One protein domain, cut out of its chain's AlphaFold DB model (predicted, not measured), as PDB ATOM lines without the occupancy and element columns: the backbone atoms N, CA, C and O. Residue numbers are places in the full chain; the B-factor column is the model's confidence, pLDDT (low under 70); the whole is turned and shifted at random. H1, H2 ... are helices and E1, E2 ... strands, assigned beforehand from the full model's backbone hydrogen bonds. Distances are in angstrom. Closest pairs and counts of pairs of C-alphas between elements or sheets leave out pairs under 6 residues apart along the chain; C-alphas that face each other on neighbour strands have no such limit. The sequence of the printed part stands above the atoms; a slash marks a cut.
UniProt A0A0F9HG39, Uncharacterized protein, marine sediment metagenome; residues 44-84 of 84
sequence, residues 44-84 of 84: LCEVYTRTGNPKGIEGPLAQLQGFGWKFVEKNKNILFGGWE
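Overview. This is residues 44 to 84 of the 84 residues of an uncharacterized protein of marine sediment metagenome (UniProt A0A0F9HG39). A small, twisted hairpin of two strands, E1 and E2, has one short helix, H2, packed beside it through Trp 69, while H1 sits off to one side where the backbone swings out after E2 and folds back to H2. H3 and the last residues, 81 to 84, lead away from H2, with the hairpin's loop at the other end of the long axis. The printed part has 41 residues, in the order E1, E2, H1, H2, H3, with a sheet E1 - E2 that is antiparallel; the class is mixed, helices and strands. It is only just compact, close to loose, with a radius of gyration of the C-alphas of 10.8 A and spans of 34 by 23 by 14 A.

Arrangement. E1, residues 45 to 48, and E2, residues 54 to 58, form a hairpin of antiparallel neighbours, their directions 147 degrees apart. N 47 and O 56 are 2.8 A apart and N 58 and O 45 also 2.8 A, both within hydrogen-bond range. H2, residues 69 to 74, comes closest to E2 at the C-alphas of Gly 56 and Trp 69, 4.9 A apart. Its closest C-alphas to E1 are those of Trp 69 and Glu 46, 6.3 A apart. H3, residues 76 to 80, is close to H2 but not clearly touching, the closest C-alphas being those of Val 72 and Leu 79, 7.4 A apart. H1, residues 60 to 63, is apart from E1, H2 and H3. In H2 and H3 every O i to N i+4 pair is within hydrogen-bond range; H1 is too short for such a pair.

Along the chain. E2 is 11.3 A long from first to last C-alpha, E1 9.5 A, H2 8.7 A, H3 5.6 A and H1 5.4 A. E1 begins at C-alpha 45 (45.345, 33.136, -27.198), H2 at C-alpha 69 (36.684, 32.453, -24.681), and H3 ends at C-alpha 80 (42.313, 26.917, -36.197).

Size, cuts and confidence. The two C-alphas farthest apart are those of Arg 50 and Glu 84, 33.8 A. The printed part has no cut, and its four links are tight. The mean pLDDT of the printed part is 77.5; residues 44 to 45 and 81 to 84 are under 70.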
ATOM      1  N   LEU A  44      45.564  35.116 -31.467       67.12
ATOM      2  CA  LEU A  44      44.468  34.693 -30.599       67.12
ATOM      3  C   LEU A  44      44.963  33.659 -29.578       67.12
ATOM      4  O   LEU A  44      45.294  32.535 -29.946       67.12
ATOM      5  N   CYS A  45      44.977  34.029 -28.297       67.00
ATOM      6  CA  CYS A  45      45.345  33.136 -27.198       67.00
ATOM      7  C   CYS A  45      44.207  33.062 -26.172       67.00
ATOM      8  O   CYS A  45      43.669  34.093 -25.771       67.00
ATOM      9  N   GLU A  46      43.813  31.861 -25.743       79.00
ATOM     10  CA  GLU A  46      42.910  31.703 -24.597       79.00
ATOM     11  C   GLU A  46      43.700  31.953 -23.301       79.00
ATOM     12  O   GLU A  46      44.747  31.354 -23.064       79.00
ATOM     13  N   VAL A  47      43.197  32.845 -22.447       81.88
ATOM     14  CA  VAL A  47      43.790  33.131 -21.134       81.88
ATOM     15  C   VAL A  47      43.150  32.215 -20.108       81.88
ATOM     16  O   VAL A  47      41.925  32.197 -19.988       81.88
ATOM     17  N   TYR A  48      43.957  31.519 -19.313       83.81
ATOM     18  CA  TYR A  48      43.475  30.610 -18.276       83.81
ATOM     19  C   TYR A  48      43.701  31.173 -16.869       83.81
ATOM     20  O   TYR A  48      44.634  31.922 -16.589       83.81
ATOM     21  N   THR A  49      42.806  30.820 -15.953       82.44
ATOM     22  CA  THR A  49      42.991  31.017 -14.512       82.44
ATOM     23  C   THR A  49      44.082  30.088 -13.973       82.44
ATOM     24  O   THR A  49      44.422  29.087 -14.597       82.44
ATOM     25  N   ARG A  50      44.582  30.353 -12.758       83.19
ATOM     26  CA  ARG A  50      45.559  29.480 -12.074       83.19
ATOM     27  C   ARG A  50      45.083  28.025 -11.923       83.19
ATOM     28  O   ARG A  50      45.908  27.131 -11.812       83.19
ATOM     29  N   THR A  51      43.769  27.792 -11.917       87.56
ATOM     30  CA  THR A  51      43.146  26.460 -11.841       87.56
ATOM     31  C   THR A  51      42.862  25.836 -13.212       87.56
ATOM     32  O   THR A  51      42.212  24.800 -13.270       87.56
ATOM     33  N   GLY A  52      43.294  26.458 -14.315       80.44
ATOM     34  CA  GLY A  52      43.132  25.926 -15.672       80.44
ATOM     35  C   GLY A  52      41.788  26.227 -16.341       80.44
ATOM     36  O   GLY A  52      41.548  25.766 -17.448       80.44
ATOM     37  N   ASN A  53      40.912  27.025 -15.720       84.81
ATOM     38  CA  ASN A  53      39.647  27.416 -16.350       84.81
ATOM     39  C   ASN A  53      39.862  28.582 -17.326       84.81
ATOM     40  O   ASN A  53      40.523  29.549 -16.926       84.81
ATOM     41  N   PRO A  54      39.288  28.549 -18.542       82.88
ATOM     42  CA  PRO A  54      39.371  29.657 -19.484       82.88
ATOM     43  C   PRO A  54      38.692  30.901 -18.900       82.88
ATOM     44  O   PRO A  54      37.550  30.882 -18.443       82.88
ATOM     45  N   LYS A  55      39.446  31.996 -18.870       83.12
ATOM     46  CA  LYS A  55      39.074  33.290 -18.292       83.12
ATOM     47  C   LYS A  55      38.706  34.297 -19.373       83.12
ATOM     48  O   LYS A  55      37.828  35.131 -19.164       83.12
ATOM     49  N   GLY A  56      39.374  34.238 -20.519       83.81
ATOM     50  CA  GLY A  56      39.241  35.245 -21.561       83.81
ATOM     51  C   GLY A  56      40.058  34.910 -22.794       83.81
ATOM     52  O   GLY A  56      40.556  33.796 -22.938       83.81
ATOM     53  N   ILE A  57      40.163  35.890 -23.680       87.31
ATOM     54  CA  ILE A  57      40.985  35.814 -24.881       87.31
ATOM     55  C   ILE A  57      41.918  37.015 -24.902       87.31
ATOM     56  O   ILE A  57      41.543  38.102 -24.467       87.31
ATOM     57  N   GLU A  58      43.117  36.810 -25.411       79.44
ATOM     58  CA  GLU A  58      44.081  37.851 -25.728       79.44
ATOM     59  C   GLU A  58      44.300  37.884 -27.237       79.44
ATOM     60  O   GLU A  58      44.207  36.856 -27.913       79.44
ATOM     61  N   GLY A  59      44.544  39.086 -27.761       77.62
ATOM     62  CA  GLY A  59      44.772  39.313 -29.183       77.62
ATOM     63  C   GLY A  59      43.805  40.295 -29.844       77.62
ATOM     64  O   GLY A  59      43.014  40.954 -29.174       77.62
ATOM     65  N   PRO A  60      43.844  40.395 -31.181       76.69
ATOM     66  CA  PRO A  60      43.014  41.311 -31.967       76.69
ATOM     67  C   PRO A  60      41.513  41.073 -31.776       76.69
ATOM     68  O   PRO A  60      40.739  42.016 -31.682       76.69
ATOM     69  N   LEU A  61      41.103  39.812 -31.621       78.25
ATOM     70  CA  LEU A  61      39.718  39.443 -31.314       78.25
ATOM     71  C   LEU A  61      39.274  39.884 -29.913       78.25
ATOM     72  O   LEU A  61      38.090  40.129 -29.718       78.25
ATOM     73  N   ALA A  62      40.199  40.050 -28.960       79.56
ATOM     74  CA  ALA A  62      39.883  40.593 -27.639       79.56
ATOM     75  C   ALA A  62      39.523  42.090 -27.686       79.56
ATOM     76  O   ALA A  62      38.889  42.599 -26.766       79.56
ATOM     77  N   GLN A  63      39.918  42.800 -28.753       80.75
ATOM     78  CA  GLN A  63      39.581  44.213 -28.958       80.75
ATOM     79  C   GLN A  63      38.154  44.406 -29.494       80.75
ATOM     80  O   GLN A  63      37.631  45.519 -29.456       80.75
ATOM     81  N   LEU A  64      37.515  43.342 -29.990       82.00
ATOM     82  CA  LEU A  64      36.165  43.386 -30.539       82.00
ATOM     83  C   LEU A  64      35.139  42.996 -29.470       82.00
ATOM     84  O   LEU A  64      35.209  41.928 -28.860       82.00
ATOM     85  N   GLN A  65      34.138  43.851 -29.262       76.81
ATOM     86  CA  GLN A  65      33.072  43.587 -28.301       76.81
ATOM     87  C   GLN A  65      32.200  42.410 -28.770       76.81
ATOM     88  O   GLN A  65      31.720  42.394 -29.900       76.81
ATOM     89  N   GLY A  66      31.978  41.431 -27.888       78.62
ATOM     90  CA  GLY A  66      31.160  40.240 -28.166       78.62
ATOM     91  C   GLY A  66      31.958  38.960 -28.443       78.62
ATOM     92  O   GLY A  66      31.374  37.877 -28.456       78.62
ATOM     93  N   PHE A  67      33.283  39.055 -28.577       80.69
ATOM     94  CA  PHE A  67      34.164  37.900 -28.734       80.69
ATOM     95  C   PHE A  67      34.844  37.564 -27.403       80.69
ATOM     96  O   PHE A  67      35.512  38.389 -26.790       80.69
ATOM     97  N   GLY A  68      34.652  36.334 -26.931       83.00
ATOM     98  CA  GLY A  68      35.218  35.845 -25.675       83.00
ATOM     99  C   GLY A  68      35.627  34.382 -25.777       83.00
ATOM    100  O   GLY A  68      35.423  33.742 -26.807       83.00
ATOM    101  N   TRP A  69      36.157  33.824 -24.692       84.69
ATOM    102  CA  TRP A  69      36.684  32.453 -24.681       84.69
ATOM    103  C   TRP A  69      35.649  31.405 -25.129       84.69
ATOM    104  O   TRP A  69      35.978  30.513 -25.901       84.69
ATOM    105  N   LYS A  70      34.367  31.575 -24.766       85.94
ATOM    106  CA  LYS A  70      33.269  30.693 -25.214       85.94
ATOM    107  C   LYS A  70      33.055  30.713 -26.727       85.94
ATOM    108  O   LYS A  70      32.634  29.715 -27.304       85.94
ATOM    109  N   PHE A  71      33.271  31.866 -27.361       85.75
ATOM    110  CA  PHE A  71      33.163  31.989 -28.812       85.75
ATOM    111  C   PHE A  71      34.307  31.236 -29.485       85.75
ATOM    112  O   PHE A  71      34.066  30.483 -30.424       85.75
ATOM    113  N   VAL A  72      35.527  31.415 -28.976       81.81
ATOM    114  CA  VAL A  72      36.717  30.744 -29.505       81.81
ATOM    115  C   VAL A  72      36.565  29.239 -29.386       81.81
ATOM    116  O   VAL A  72      36.689  28.552 -30.390       81.81
ATOM    117  N   GLU A  73      36.160  28.746 -28.216       83.50
ATOM    118  CA  GLU A  73      35.936  27.324 -27.964       83.50
ATOM    119  C   GLU A  73      34.917  26.694 -28.923       83.50
ATOM    120  O   GLU A  73      35.188  25.645 -29.507       83.50
ATOM    121  N   LYS A  74      33.774  27.353 -29.148       84.81
ATOM    122  CA  LYS A  74      32.732  26.854 -30.061       84.81
ATOM    123  C   LYS A  74      33.148  26.847 -31.529       84.81
ATOM    124  O   LYS A  74      32.605  26.065 -32.301       84.81
ATOM    125  N   ASN A  75      34.072  27.721 -31.914       83.00
ATOM    126  CA  ASN A  75      34.467  27.921 -33.305       83.00
ATOM    127  C   ASN A  75      35.916  27.488 -33.564       83.00
ATOM    128  O   ASN A  75      36.488  27.886 -34.577       83.00
ATOM    129  N   LYS A  76      36.507  26.656 -32.689       75.44
ATOM    130  CA  LYS A  76      37.904  26.192 -32.798       75.44
ATOM    131  C   LYS A  76      38.239  25.653 -34.188       75.44
ATOM    132  O   LYS A  76      39.268  26.015 -34.739       75.44
ATOM    133  N   ASN A  77      37.343  24.877 -34.793       76.44
ATOM    134  CA  ASN A  77      37.563  24.310 -36.128       76.44
ATOM    135  C   ASN A  77      37.613  25.377 -37.230       76.44
ATOM    136  O   ASN A  77      38.375  25.245 -38.176       76.44
ATOM    137  N   ILE A  78      36.836  26.454 -37.104       76.00
ATOM    138  CA  ILE A  78      36.824  27.555 -38.078       76.00
ATOM    139  C   ILE A  78      38.046  28.457 -37.869       76.00
ATOM    140  O   ILE A  78      38.632  28.946 -38.829       76.00
ATOM    141  N   LEU A  79      38.430  28.676 -36.608       73.94
ATOM    142  CA  LEU A  79      39.519  29.576 -36.229       73.94
ATOM    143  C   LEU A  79      40.910  28.951 -36.409       73.94
ATOM    144  O   LEU A  79      41.856  29.671 -36.711       73.94
ATOM    145  N   PHE A  80      41.031  27.633 -36.225       74.12
ATOM    146  CA  PHE A  80      42.313  26.917 -36.197       74.12
ATOM    147  C   PHE A  80      42.369  25.681 -37.109       74.12
ATOM    148  O   PHE A  80      43.439  25.104 -37.264       74.12
ATOM    149  N   GLY A  81      41.250  25.246 -37.697       63.38
ATOM    150  CA  GLY A  81      41.141  23.988 -38.454       63.38
ATOM    151  C   GLY A  81      40.918  24.150 -39.960       63.38
ATOM    152  O   GLY A  81      40.492  23.202 -40.606       63.38
ATOM    153  N   GLY A  82      41.166  25.333 -40.525       53.44
ATOM    154  CA  GLY A  82      40.930  25.632 -41.945       53.44
ATOM    155  C   GLY A  82      42.137  25.471 -42.876       53.44
ATOM    156  O   GLY A  82      42.161  26.132 -43.908       53.44
ATOM    157  N   TRP A  83      43.142  24.667 -42.514       48.59
ATOM    158  CA  TRP A  83      44.340  24.437 -43.338       48.59
ATOM    159  C   TRP A  83      44.640  22.936 -43.468       48.59
ATOM    160  O   TRP A  83      45.671  22.462 -42.996       48.59
ATOM    161  N   GLU A  84      43.716  22.196 -44.080       39.34
ATOM    162  CA  GLU A  84      44.021  20.931 -44.772       39.34
ATOM    163  C   GLU A  84      43.902  21.139 -46.285       39.34
ATOM    164  O   GLU A  84      42.980  21.880 -46.707       39.34
TER     165      GLU A  84